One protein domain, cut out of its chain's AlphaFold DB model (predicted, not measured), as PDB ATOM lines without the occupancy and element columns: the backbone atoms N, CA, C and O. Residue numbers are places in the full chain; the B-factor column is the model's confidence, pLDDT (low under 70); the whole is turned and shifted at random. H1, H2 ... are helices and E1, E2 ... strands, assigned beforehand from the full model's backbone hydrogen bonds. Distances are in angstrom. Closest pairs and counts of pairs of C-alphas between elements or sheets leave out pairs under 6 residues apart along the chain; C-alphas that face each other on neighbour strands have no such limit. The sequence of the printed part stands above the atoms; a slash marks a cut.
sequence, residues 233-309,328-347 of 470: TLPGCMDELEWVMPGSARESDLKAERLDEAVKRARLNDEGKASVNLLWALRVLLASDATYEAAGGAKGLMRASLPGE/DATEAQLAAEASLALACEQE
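AT A GLANCE: This is residues 233 to 309 and 328 to 347 of the 470 residues of the protein "Predicted protein" of Micromonas pusilla (strain CCMP1545) (UniProt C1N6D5). A compact cluster of helices is built round one core helix, H4, with the longest helix, H7, crossing it on one side and H2 on the opposite side, H1 and H3 together on a third side and H6 opposite these two. H5 and the short strand E1 lie farthest out, toward opposite ends. The printed part has 97 residues, with named elements in the order H1, H2, H3, E1, H4, H5, H6, H7; the class is mostly helix. The radius of gyration of the C-alphas is 12.4 A, and the spans are 34 by 30 by 19 A.

IN THESE COORDINATES: H1, residues 235 to 242, begins at C-alpha 235 (149.819, 188.457, 163.539) and is 12.7 A long. H2 is residues 249 to 256, H3 259 to 264 and E1 267 to 269. H4, residues 276 to 286, measures 15.3 A. H5 is residues 289 to 295 and H6 298 to 303. H7, residues 330 to 347, measures 25.8 A and ends at C-alpha 347 (141.448, 189.776, 163.417).

HOW THE PARTS SIT: H4 is the hub, touching five helices. Its closest C-alphas to H3 are Ala 281 and Leu 259, 4.9 A, about perpendicular at 87 degrees. H7 touches H4 with residues 332 to 339 alone, at 74 degrees, Ala 332 to Arg 283 being the closest C-alphas, 4.8 A. H2 runs opposite ways to H4 at a shallow tilt of 17 degrees. H5 and H6 touch only at the corner. E1 pairs with no named strand. In H2 to H7 every O i to N i+4 pair is within hydrogen-bond range; H1 has 0 of 4, but 5 of 5 O i to N i+3 pairs.

THE WHOLE: Residues 310 to 327 are not printed; C-alphas 309 and 328 are 16.8 A apart across the cut. Of the links printed whole, none is long. Residues 305 to 309 are under 70 in pLDDT.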
ATOM      1  N   THR A 233     147.114 188.588 156.644       94.00
ATOM      2  CA  THR A 233     148.090 188.312 157.703       94.00
ATOM      3  C   THR A 233     147.411 188.022 159.033       94.00
ATOM      4  O   THR A 233     146.497 188.748 159.417       94.00
ATOM      5  N   LEU A 234     147.929 187.032 159.758       95.31
ATOM      6  CA  LEU A 234     147.470 186.624 161.086       95.31
ATOM      7  C   LEU A 234     148.572 186.882 162.128       95.31
ATOM      8  O   LEU A 234     149.290 185.955 162.505       95.31
ATOM      9  N   PRO A 235     148.755 188.133 162.590       92.19
ATOM     10  CA  PRO A 235     149.819 188.457 163.539       92.19
ATOM     11  C   PRO A 235     149.688 187.703 164.870       92.19
ATOM     12  O   PRO A 235     150.715 187.396 165.465       92.19
ATOM     13  N   GLY A 236     148.469 187.341 165.294       91.81
ATOM     14  CA  GLY A 236     148.228 186.599 166.540       91.81
ATOM     15  C   GLY A 236     148.868 185.205 166.586       91.81
ATOM     16  O   GLY A 236     149.129 184.691 167.664       91.81
ATOM     17  N   CYS A 237     149.217 184.605 165.440       92.94
ATOM     18  CA  CYS A 237     149.965 183.344 165.439       92.94
ATOM     19  C   CYS A 237     151.394 183.501 165.987       92.94
ATOM     20  O   CYS A 237     151.999 182.509 166.387       92.94
ATOM     21  N   MET A 238     151.964 184.714 165.984       92.25
ATOM     22  CA  MET A 238     153.319 184.947 166.495       92.25
ATOM     23  C   MET A 238     153.434 184.761 168.004       92.25
ATOM     24  O   MET A 238     154.519 184.400 168.459       92.25
ATOM     25  N   ASP A 239     152.344 184.940 168.748       91.81
ATOM     26  CA  ASP A 239     152.307 184.776 170.204       91.81
ATOM     27  C   ASP A 239     152.771 183.362 170.612       91.81
ATOM     28  O   ASP A 239     153.409 183.175 171.645       91.81
ATOM     29  N   GLU A 240     152.563 182.366 169.745       91.12
ATOM     30  CA  GLU A 240     152.993 180.981 169.973       91.12
ATOM     31  C   GLU A 240     154.519 180.809 169.981       91.12
ATOM     32  O   GLU A 240     155.050 179.904 170.627       91.12
ATOM     33  N   LEU A 241     155.259 181.687 169.293       91.00
ATOM     34  CA  LEU A 241     156.724 181.658 169.313       91.00
ATOM     35  C   LEU A 241     157.294 182.138 170.651       91.00
ATOM     36  O   LEU A 241     158.414 181.757 170.991       91.00
ATOM     37  N   GLU A 242     156.556 182.952 171.409       90.56
ATOM     38  CA  GLU A 242     157.027 183.492 172.691       90.56
ATOM     39  C   GLU A 242     157.197 182.400 173.755       90.56
ATOM     40  O   GLU A 242     158.019 182.530 174.665       90.56
ATOM     41  N   TRP A 243     156.468 181.293 173.609       88.12
ATOM     42  CA  TRP A 243     156.495 180.157 174.529       88.12
ATOM     43  C   TRP A 243     157.598 179.140 174.217       88.12
ATOM     44  O   TRP A 243     157.810 178.196 174.982       88.12
ATOM     45  N   VAL A 244     158.333 179.315 173.114       92.38
ATOM     46  CA  VAL A 244     159.416 178.401 172.744       92.38
ATOM     47  C   VAL A 244     160.614 178.604 173.660       92.38
ATOM     48  O   VAL A 244     161.242 179.661 173.682       92.38
ATOM     49  N   MET A 245     160.993 177.543 174.370       92.12
ATOM     50  CA  MET A 245     162.171 177.557 175.234       92.12
ATOM     51  C   MET A 245     163.459 177.748 174.410       92.12
ATOM     52  O   MET A 245     163.754 176.906 173.550       92.12
ATOM     53  N   PRO A 246     164.268 178.792 174.688       93.69
ATOM     54  CA  PRO A 246     165.542 178.997 174.005       93.69
ATOM     55  C   PRO A 246     166.508 177.826 174.226       93.69
ATOM     56  O   PRO A 246     166.691 177.355 175.348       93.69
ATOM     57  N   GLY A 247     167.146 177.362 173.155       93.38
ATOM     58  CA  GLY A 247     168.055 176.215 173.139       93.38
ATOM     59  C   GLY A 247     167.363 174.849 173.134       93.38
ATOM     60  O   GLY A 247     168.051 173.830 173.205       93.38
ATOM     61  N   SER A 248     166.031 174.798 173.059       95.12
ATOM     62  CA  SER A 248     165.290 173.536 172.995       95.12
ATOM     63  C   SER A 248     165.436 172.837 171.640       95.12
ATOM     64  O   SER A 248     165.715 173.461 170.612       95.12
ATOM     65  N   ALA A 249     165.181 171.524 171.623       94.56
ATOM     66  CA  ALA A 249     165.098 170.758 170.380       94.56
ATOM     67  C   ALA A 249     164.028 171.332 169.433       94.56
ATOM     68  O   ALA A 249     164.285 171.452 168.240       94.56
ATOM     69  N   ARG A 250     162.880 171.777 169.972       95.25
ATOM     70  CA  ARG A 250     161.813 172.426 169.191       95.25
ATOM     71  C   ARG A 250     162.291 173.698 168.501       95.25
ATOM     72  O   ARG A 250     162.023 173.880 167.320       95.25
ATOM     73  N   GLU A 251     163.019 174.567 169.204       95.75
ATOM     74  CA  GLU A 251     163.563 175.793 168.604       95.75
ATOM     75  C   GLU A 251     164.539 175.473 167.459       95.75
ATOM     76  O   GLU A 251     164.505 176.109 166.403       95.75
ATOM     77  N   SER A 252     165.405 174.475 167.665       95.88
ATOM     78  CA  SER A 252     166.350 174.010 166.646       95.88
ATOM     79  C   SER A 252     165.623 173.465 165.415       95.88
ATOM     80  O   SER A 252     165.960 173.837 164.291       95.88
ATOM     81  N   ASP A 253     164.609 172.628 165.622       95.50
ATOM     82  CA  ASP A 253     163.818 172.020 164.554       95.50
ATOM     83  C   ASP A 253     163.025 173.071 163.761       95.50
ATOM     84  O   ASP A 253     163.056 173.067 162.528       95.50
ATOM     85  N   LEU A 254     162.385 174.028 164.446       95.19
ATOM     86  CA  LEU A 254     161.658 175.128 163.803       95.19
ATOM     87  C   LEU A 254     162.567 175.941 162.876       95.19
ATOM     88  O   LEU A 254     162.173 176.251 161.753       95.19
ATOM     89  N   LYS A 255     163.791 176.259 163.319       95.44
ATOM     90  CA  LYS A 255     164.773 176.996 162.508       95.44
ATOM     91  C   LYS A 255     165.304 176.162 161.344       95.44
ATOM     92  O   LYS A 255     165.472 176.696 160.249       95.44
ATOM     93  N   ALA A 256     165.574 174.876 161.570       94.88
ATOM     94  CA  ALA A 256     166.100 173.974 160.546       94.88
ATOM     95  C   ALA A 256     165.136 173.839 159.357       94.88
ATOM     96  O   ALA A 256     165.565 173.907 158.207       94.88
ATOM     97  N   GLU A 257     163.837 173.739 159.642       92.50
ATOM     98  CA  GLU A 257     162.778 173.596 158.637       92.50
ATOM     99  C   GLU A 257     162.147 174.945 158.226       92.50
ATOM    100  O   GLU A 257     161.215 174.990 157.424       92.50
ATOM    101  N   ARG A 258     162.668 176.070 158.746       94.25
ATOM    102  CA  ARG A 258     162.174 177.446 158.508       94.25
ATOM    103  C   ARG A 258     160.694 177.651 158.864       94.25
ATOM    104  O   ARG A 258     160.009 178.485 158.266       94.25
ATOM    105  N   LEU A 259     160.205 176.890 159.835       95.00
ATOM    106  CA  LEU A 259     158.838 176.949 160.346       95.00
ATOM    107  C   LEU A 259     158.610 178.191 161.218       95.00
ATOM    108  O   LEU A 259     157.512 178.740 161.226       95.00
ATOM    109  N   ASP A 260     159.649 178.705 161.878       94.88
ATOM    110  CA  ASP A 260     159.579 179.963 162.629       94.88
ATOM    111  C   ASP A 260     159.213 181.152 161.721       94.88
ATOM    112  O   ASP A 260     158.377 181.986 162.072       94.88
ATOM    113  N   GLU A 261     159.776 181.209 160.512       94.75
ATOM    114  CA  GLU A 261     159.420 182.223 159.516       94.75
ATOM    115  C   GLU A 261     157.993 182.050 158.980       94.75
ATOM    116  O   GLU A 261     157.361 183.045 158.615       94.75
ATOM    117  N   ALA A 262     157.468 180.820 158.937       94.56
ATOM    118  CA  ALA A 262     156.085 180.568 158.533       94.56
ATOM    119  C   ALA A 262     155.092 181.169 159.538       94.56
ATOM    120  O   ALA A 262     154.093 181.747 159.121       94.56
ATOM    121  N   VAL A 263     155.406 181.107 160.836       96.00
ATOM    122  CA  VAL A 263     154.602 181.719 161.906       96.00
ATOM    123  C   VAL A 263     154.734 183.242 161.903       96.00
ATOM    124  O   VAL A 263     153.728 183.945 161.931       96.00
ATOM    125  N   LYS A 264     155.953 183.782 161.756       94.19
ATOM    126  CA  LYS A 264     156.179 185.243 161.651       94.19
ATOM    127  C   LYS A 264     155.461 185.884 160.462       94.19
ATOM    128  O   LYS A 264     155.161 187.073 160.476       94.19
ATOM    129  N   ARG A 265     155.234 185.108 159.401       93.31
ATOM    130  CA  ARG A 265     154.550 185.534 158.170       93.31
ATOM    131  C   ARG A 265     153.239 184.784 157.977       93.31
ATOM    132  O   ARG A 265     152.853 184.515 156.832       93.31
ATOM    133  N   ALA A 266     152.599 184.424 159.091       96.12
ATOM    134  CA  ALA A 266     151.346 183.699 159.101       96.12
ATOM    135  C   ALA A 266     150.308 184.448 158.271       96.12
ATOM    136  O   ALA A 266     150.089 185.653 158.443       96.12
ATOM    137  N   ARG A 267     149.705 183.726 157.328       95.38
ATOM    138  CA  ARG A 267     148.727 184.283 156.404       95.38
ATOM    139  C   ARG A 267     147.738 183.243 155.909       95.38
ATOM    140  O   ARG A 267     148.067 182.057 155.831       95.38
ATOM    141  N   LEU A 268     146.562 183.731 155.545       96.44
ATOM    142  CA  LEU A 268     145.523 183.009 154.823       96.44
ATOM    143  C   LEU A 268     145.503 183.475 153.371       96.44
ATOM    144  O   LEU A 268     145.716 184.659 153.122       96.44
ATOM    145  N   ASN A 269     145.219 182.569 152.441       94.44
ATOM    146  CA  ASN A 269     144.917 182.929 151.054       94.44
ATOM    147  C   ASN A 269     143.441 183.345 150.868       94.44
ATOM    148  O   ASN A 269     142.657 183.334 151.820       94.44
ATOM    149  N   ASP A 270     143.062 183.626 149.622       92.12
ATOM    150  CA  ASP A 270     141.712 183.963 149.145       92.12
ATOM    151  C   ASP A 270     140.617 182.947 149.530       92.12
ATOM    152  O   ASP A 270     139.441 183.287 149.622       92.12
ATOM    153  N   GLU A 271     140.991 181.701 149.811       93.62
ATOM    154  CA  GLU A 271     140.083 180.616 150.203       93.62
ATOM    155  C   GLU A 271     140.089 180.342 151.723       93.62
ATOM    156  O   GLU A 271     139.638 179.277 152.177       93.62
ATOM    157  N   GLY A 272     140.678 181.241 152.517       94.69
ATOM    158  CA  GLY A 272     140.833 181.084 153.965       94.69
ATOM    159  C   GLY A 272     141.748 179.919 154.352       94.69
ATOM    160  O   GLY A 272     141.587 179.335 155.422       94.69
ATOM    161  N   LYS A 273     142.648 179.479 153.459       95.81
ATOM    162  CA  LYS A 273     143.613 178.390 153.701       95.81
ATOM    163  C   LYS A 273     144.895 178.973 154.297       95.81
ATOM    164  O   LYS A 273     145.515 179.848 153.697       95.81
ATOM    165  N   ALA A 274     145.325 178.442 155.435       95.62
ATOM    166  CA  ALA A 274     146.688 178.592 155.922       95.62
ATOM    167  C   ALA A 274     147.665 177.800 155.037       95.62
ATOM    168  O   ALA A 274     147.318 176.755 154.484       95.62
ATOM    169  N   SER A 275     148.909 178.275 154.932       94.06
ATOM    170  CA  SER A 275     149.960 177.498 154.265       94.06
ATOM    171  C   SER A 275     150.276 176.206 155.028       94.06
ATOM    172  O   SER A 275     150.233 176.183 156.259       94.06
ATOM    173  N   VAL A 276     150.681 175.160 154.307       92.88
ATOM    174  CA  VAL A 276     151.104 173.871 154.886       92.88
ATOM    175  C   VAL A 276     152.211 174.063 155.930       92.88
ATOM    176  O   VAL A 276     152.122 173.539 157.037       92.88
ATOM    177  N   ASN A 277     153.198 174.916 155.635       94.25
ATOM    178  CA  ASN A 277     154.278 175.229 156.574       94.25
ATOM    179  C   ASN A 277     153.779 175.916 157.850       94.25
ATOM    180  O   ASN A 277     154.331 175.669 158.915       94.25
ATOM    181  N   LEU A 278     152.748 176.764 157.766       95.94
ATOM    182  CA  LEU A 278     152.153 177.382 158.953       95.94
ATOM    183  C   LEU A 278     151.454 176.329 159.821       95.94
ATOM    184  O   LEU A 278     151.656 176.312 161.030       95.94
ATOM    185  N   LEU A 279     150.697 175.415 159.208       94.75
ATOM    186  CA  LEU A 279     150.056 174.311 159.929       94.75
ATOM    187  C   LEU A 279     151.092 173.413 160.613       94.75
ATOM    188  O   LEU A 279     150.960 173.114 161.796       94.75
ATOM    189  N   TRP A 280     152.159 173.029 159.910       95.12
ATOM    190  CA  TRP A 280     153.251 172.261 160.510       95.12
ATOM    191  C   TRP A 280     153.943 173.012 161.641       95.12
ATOM    192  O   TRP A 280     154.199 172.421 162.688       95.12
ATOM    193  N   ALA A 281     154.212 174.306 161.468       96.06
ATOM    194  CA  ALA A 281     154.833 175.112 162.506       96.06
ATOM    195  C   ALA A 281     153.983 175.148 163.781       96.06
ATOM    196  O   ALA A 281     154.501 174.896 164.867       96.06
ATOM    197  N   LEU A 282     152.674 175.375 163.649       96.06
ATOM    198  CA  LEU A 282     151.752 175.386 164.783       96.06
ATOM    199  C   LEU A 282     151.625 174.007 165.437       96.06
ATOM    200  O   LEU A 282     151.635 173.924 166.659       96.06
ATOM    201  N   ARG A 283     151.607 172.914 164.662       94.62
ATOM    202  CA  ARG A 283     151.634 171.547 165.219       94.62
ATOM    203  C   ARG A 283     152.895 171.299 166.043       94.62
ATOM    204  O   ARG A 283     152.815 170.710 167.113       94.62
ATOM    205  N   VAL A 284     154.056 171.743 165.562       95.00
ATOM    206  CA  VAL A 284     155.334 171.611 166.284       95.00
ATOM    207  C   VAL A 284     155.339 172.442 167.567       95.00
ATOM    208  O   VAL A 284     155.814 171.977 168.606       95.00
ATOM    209  N   LEU A 285     154.807 173.662 167.506       95.81
ATOM    210  CA  LEU A 285     154.726 174.563 168.651       95.81
ATOM    211  C   LEU A 285     153.777 174.035 169.728       95.81
ATOM    212  O   LEU A 285     154.144 174.008 170.899       95.81
ATOM    213  N   LEU A 286     152.600 173.566 169.320       94.94
ATOM    214  CA  LEU A 286     151.478 173.288 170.216       94.94
ATOM    215  C   LEU A 286     151.322 171.814 170.598       94.94
ATOM    216  O   LEU A 286     150.505 171.496 171.459       94.94
ATOM    217  N   ALA A 287     152.097 170.903 170.003       94.62
ATOM    218  CA  ALA A 287     152.146 169.516 170.458       94.62
ATOM    219  C   ALA A 287     152.563 169.440 171.936       94.62
ATOM    220  O   ALA A 287     153.474 170.154 172.369       94.62
ATOM    221  N   SER A 288     151.983 168.517 172.704       93.88
ATOM    222  CA  SER A 288     152.559 168.144 173.998       93.88
ATOM    223  C   SER A 288     153.967 167.563 173.821       93.88
ATOM    224  O   SER A 288     154.316 167.059 172.749       93.88
ATOM    225  N   ASP A 289     154.799 167.625 174.865       93.56
ATOM    226  CA  ASP A 289     156.154 167.049 174.818       93.56
ATOM    227  C   ASP A 289     156.116 165.556 174.476       93.56
ATOM    228  O   ASP A 289     156.897 165.096 173.649       93.56
ATOM    229  N   ALA A 290     155.139 164.825 175.020       92.12
ATOM    230  CA  ALA A 290     154.936 163.412 174.721       92.12
ATOM    231  C   ALA A 290     154.635 163.174 173.233       92.12
ATOM    232  O   ALA A 290     155.252 162.304 172.619       92.12
ATOM    233  N   THR A 291     153.728 163.955 172.638       93.00
ATOM    234  CA  THR A 291     153.372 163.845 171.215       93.00
ATOM    235  C   THR A 291     154.544 164.235 170.310       93.00
ATOM    236  O   THR A 291     154.824 163.551 169.326       93.00
ATOM    237  N   TYR A 292     155.283 165.291 170.658       93.25
ATOM    238  CA  TYR A 292     156.475 165.723 169.922       93.25
ATOM    239  C   TYR A 292     157.596 164.671 169.951       93.25
ATOM    240  O   TYR A 292     158.183 164.349 168.914       93.25
ATOM    241  N   GLU A 293     157.883 164.104 171.124       92.38
ATOM    242  CA  GLU A 293     158.894 163.057 171.294       92.38
ATOM    243  C   GLU A 293     158.482 161.754 170.600       92.38
ATOM    244  O   GLU A 293     159.296 161.164 169.888       92.38
ATOM    245  N   ALA A 294     157.216 161.338 170.734       90.31
ATOM    246  CA  ALA A 294     156.679 160.149 170.072       90.31
ATOM    247  C   ALA A 294     156.714 160.265 168.541       90.31
ATOM    248  O   ALA A 294     156.950 159.272 167.854       90.31
ATOM    249  N   ALA A 295     156.543 161.477 168.003       89.81
ATOM    250  CA  ALA A 295     156.708 161.751 166.580       89.81
ATOM    251  C   ALA A 295     158.169 161.639 166.109       89.81
ATOM    252  O   ALA A 295     158.427 161.436 164.923       89.81
ATOM    253  N   GLY A 296     159.143 161.754 167.014       91.19
ATOM    254  CA  GLY A 296     160.551 161.903 166.652       91.19
ATOM    255  C   GLY A 296     160.885 163.323 166.185       91.19
ATOM    256  O   GLY A 296     161.693 163.498 165.272       91.19
ATOM    257  N   GLY A 297     160.247 164.331 166.789       92.25
ATOM    258  CA  GLY A 297     160.478 165.751 166.524       92.25
ATOM    259  C   GLY A 297     159.667 166.315 165.354       92.25
ATOM    260  O   GLY A 297     158.697 165.708 164.887       92.25
ATOM    261  N   ALA A 298     160.064 167.487 164.850       92.12
ATOM    262  CA  ALA A 298     159.270 168.211 163.850       92.12
ATOM    263  C   ALA A 298     159.076 167.430 162.544       92.12
ATOM    264  O   ALA A 298     157.971 167.376 162.008       92.12
ATOM    265  N   LYS A 299     160.118 166.736 162.067       90.81
ATOM    266  CA  LYS A 299     160.038 165.884 160.865       90.81
ATOM    267  C   LYS A 299     159.066 164.719 161.017       90.81
ATOM    268  O   LYS A 299     158.573 164.193 160.023       90.81
ATOM    269  N   GLY A 300     158.837 164.268 162.245       89.06
ATOM    270  CA  GLY A 300     157.792 163.307 162.564       89.06
ATOM    271  C   GLY A 300     156.405 163.876 162.326       89.06
ATOM    272  O   GLY A 300     155.623 163.323 161.558       89.06
ATOM    273  N   LEU A 301     156.145 165.035 162.933       88.31
ATOM    274  CA  LEU A 301     154.866 165.736 162.830       88.31
ATOM    275  C   LEU A 301     154.552 166.193 161.399       88.31
ATOM    276  O   LEU A 301     153.394 166.151 160.998       88.31
ATOM    277  N   MET A 302     155.561 166.571 160.611       87.81
ATOM    278  CA  MET A 302     155.389 166.926 159.195       87.81
ATOM    279  C   MET A 302     155.032 165.722 158.315       87.81
ATOM    280  O   MET A 302     154.319 165.879 157.330       87.81
ATOM    281  N   ARG A 303     155.525 164.522 158.657       83.06
ATOM    282  CA  ARG A 303     155.217 163.279 157.929       83.06
ATOM    283  C   ARG A 303     153.832 162.724 158.255       83.06
ATOM    284  O   ARG A 303     153.290 161.968 157.457       83.06
ATOM    285  N   ALA A 304     153.267 163.080 159.408       76.69
ATOM    286  CA  ALA A 304     151.892 162.743 159.745       76.69
ATOM    287  C   ALA A 304     150.926 163.579 158.885       76.69
ATOM    288  O   ALA A 304     150.958 164.814 158.946       76.69
ATOM    289  N   SER A 305     150.083 162.898 158.102       68.44
ATOM    290  CA  SER A 305     149.169 163.491 157.118       68.44
ATOM    291  C   SER A 305     148.342 164.646 157.685       68.44
ATOM    292  O   SER A 305     147.883 164.596 158.828       68.44
ATOM    293  N   LEU A 306     148.140 165.683 156.870       65.81
ATOM    294  CA  LEU A 306     147.192 166.754 157.172       65.81
ATOM    295  C   LEU A 306     145.768 166.331 156.751       65.81
ATOM    296  O   LEU A 306     145.613 165.598 155.771       65.81
ATOM    297  N   PRO A 307     144.708 166.780 157.447       54.00
ATOM    298  CA  PRO A 307     143.337 166.475 157.047       54.00
ATOM    299  C   PRO A 307     143.007 167.080 155.672       54.00
ATOM    300  O   PRO A 307     143.173 168.281 155.464       54.00
ATOM    301  N   GLY A 308     142.480 166.269 154.748       52.88
ATOM    302  CA  GLY A 308     141.952 166.745 153.461       52.88
ATOM    303  C   GLY A 308     142.951 166.819 152.301       52.88
ATOM    304  O   GLY A 308     142.581 167.309 151.235       52.88
ATOM    305  N   GLU A 309     144.176 166.315 152.460       50.62
ATOM    306  CA  GLU A 309     145.001 165.934 151.309       50.62
ATOM    307  C   GLU A 309     144.456 164.612 150.746       50.62
ATOM    308  O   GLU A 309     144.716 163.534 151.282       50.62
ATOM    309  N   ASP A 328     149.800 159.161 166.365       77.94
ATOM    310  CA  ASP A 328     148.571 159.908 166.597       77.94
ATOM    311  C   ASP A 328     148.914 161.368 166.920       77.94
ATOM    312  O   ASP A 328     149.220 161.737 168.052       77.94
ATOM    313  N   ALA A 329     148.915 162.197 165.881       81.19
ATOM    314  CA  ALA A 329     149.187 163.624 165.965       81.19
ATOM    315  C   ALA A 329     147.891 164.454 166.020       81.19
ATOM    316  O   ALA A 329     147.929 165.659 165.757       81.19
ATOM    317  N   THR A 330     146.755 163.826 166.351       87.88
ATOM    318  CA  THR A 330     145.437 164.476 166.399       87.88
ATOM    319  C   THR A 330     145.411 165.614 167.417       87.88
ATOM    320  O   THR A 330     144.871 166.677 167.129       87.88
ATOM    321  N   GLU A 331     146.058 165.440 168.574       91.81
ATOM    322  CA  GLU A 331     146.202 166.492 169.593       91.81
ATOM    323  C   GLU A 331     146.871 167.749 169.013       91.81
ATOM    324  O   GLU A 331     146.323 168.847 169.092       91.81
ATOM    325  N   ALA A 332     148.041 167.577 168.393       92.06
ATOM    326  CA  ALA A 332     148.809 168.676 167.814       92.06
ATOM    327  C   ALA A 332     148.048 169.361 166.669       92.06
ATOM    328  O   ALA A 332     148.146 170.575 166.502       92.06
ATOM    329  N   GLN A 333     147.284 168.587 165.887       91.56
ATOM    330  CA  GLN A 333     146.430 169.117 164.827       91.56
ATOM    331  C   GLN A 333     145.302 169.982 165.401       91.56
ATOM    332  O   GLN A 333     145.169 171.134 164.999       91.56
ATOM    333  N   LEU A 334     144.535 169.466 166.366       92.94
ATOM    334  CA  LEU A 334     143.434 170.204 166.996       92.94
ATOM    335  C   LEU A 334     143.927 171.490 167.668       92.94
ATOM    336  O   LEU A 334     143.270 172.524 167.567       92.94
ATOM    337  N   ALA A 335     145.094 171.448 168.315       93.88
ATOM    338  CA  ALA A 335     145.698 172.629 168.920       93.88
ATOM    339  C   ALA A 335     146.109 173.672 167.865       93.88
ATOM    340  O   ALA A 335     145.823 174.858 168.028       93.88
ATOM    341  N   ALA A 336     146.717 173.240 166.753       94.56
ATOM    342  CA  ALA A 336     147.079 174.124 165.646       94.56
ATOM    343  C   ALA A 336     145.857 174.788 164.993       94.56
ATOM    344  O   ALA A 336     145.875 175.990 164.722       94.56
ATOM    345  N   GLU A 337     144.789 174.025 164.766       95.31
ATOM    346  CA  GLU A 337     143.527 174.536 164.225       95.31
ATOM    347  C   GLU A 337     142.860 175.522 165.193       95.31
ATOM    348  O   GLU A 337     142.472 176.614 164.780       95.31
ATOM    349  N   ALA A 338     142.826 175.208 166.493       94.94
ATOM    350  CA  ALA A 338     142.309 176.113 167.516       94.94
ATOM    351  C   ALA A 338     143.091 177.438 167.589       94.94
ATOM    352  O   ALA A 338     142.476 178.498 167.693       94.94
ATOM    353  N   SER A 339     144.425 177.399 167.491       95.62
ATOM    354  CA  SER A 339     145.268 178.606 167.464       95.62
ATOM    355  C   SER A 339     145.007 179.454 166.211       95.62
ATOM    356  O   SER A 339     144.824 180.670 166.307       95.62
ATOM    357  N   LEU A 340     144.867 178.825 165.035       96.31
ATOM    358  CA  LEU A 340     144.459 179.526 163.810       96.31
ATOM    359  C   LEU A 340     143.071 180.150 163.936       96.31
ATOM    360  O   LEU A 340     142.892 181.305 163.548       96.31
ATOM    361  N   ALA A 341     142.097 179.410 164.465       96.25
ATOM    362  CA  ALA A 341     140.748 179.912 164.673       96.25
ATOM    363  C   ALA A 341     140.756 181.123 165.616       96.25
ATOM    364  O   ALA A 341     140.173 182.154 165.283       96.25
ATOM    365  N   LEU A 342     141.493 181.051 166.728       95.94
ATOM    366  CA  LEU A 342     141.640 182.164 167.662       95.94
ATOM    367  C   LEU A 342     142.271 183.394 166.990       95.94
ATOM    368  O   LEU A 342     141.747 184.499 167.125       95.94
ATOM    369  N   ALA A 343     143.345 183.216 166.216       96.19
ATOM    370  CA  ALA A 343     143.974 184.314 165.479       96.19
ATOM    371  C   ALA A 343     143.018 184.942 164.445       96.19
ATOM    372  O   ALA A 343     142.977 186.165 164.292       96.19
ATOM    373  N   CYS A 344     142.207 184.128 163.759       96.44
ATOM    374  CA  CYS A 344     141.182 184.621 162.836       96.44
ATOM    375  C   CYS A 344     140.080 185.399 163.565       96.44
ATOM    376  O   CYS A 344     139.627 186.432 163.074       96.44
ATOM    377  N   GLU A 345     139.645 184.922 164.733       95.19
ATOM    378  CA  GLU A 345     138.616 185.571 165.545       95.19
ATOM    379  C   GLU A 345     139.097 186.927 166.063       95.19
ATOM    380  O   GLU A 345     138.362 187.908 165.979       95.19
ATOM    381  N   GLN A 346     140.351 187.014 166.515       94.62
ATOM    382  CA  GLN A 346     140.976 188.270 166.930       94.62
ATOM    383  C   GLN A 346     141.020 189.293 165.788       94.62
ATOM    384  O   GLN A 346     140.655 190.452 165.991       94.62
ATOM    385  N   GLU A 347     141.436 188.886 164.585       94.56
ATOM    386  CA  GLU A 347     141.448 189.776 163.417       94.56
ATOM    387  C   GLU A 347     140.034 190.206 163.017       94.56
ATOM    388  O   GLU A 347     139.799 191.379 162.726       94.56
TER     389      GLU A 347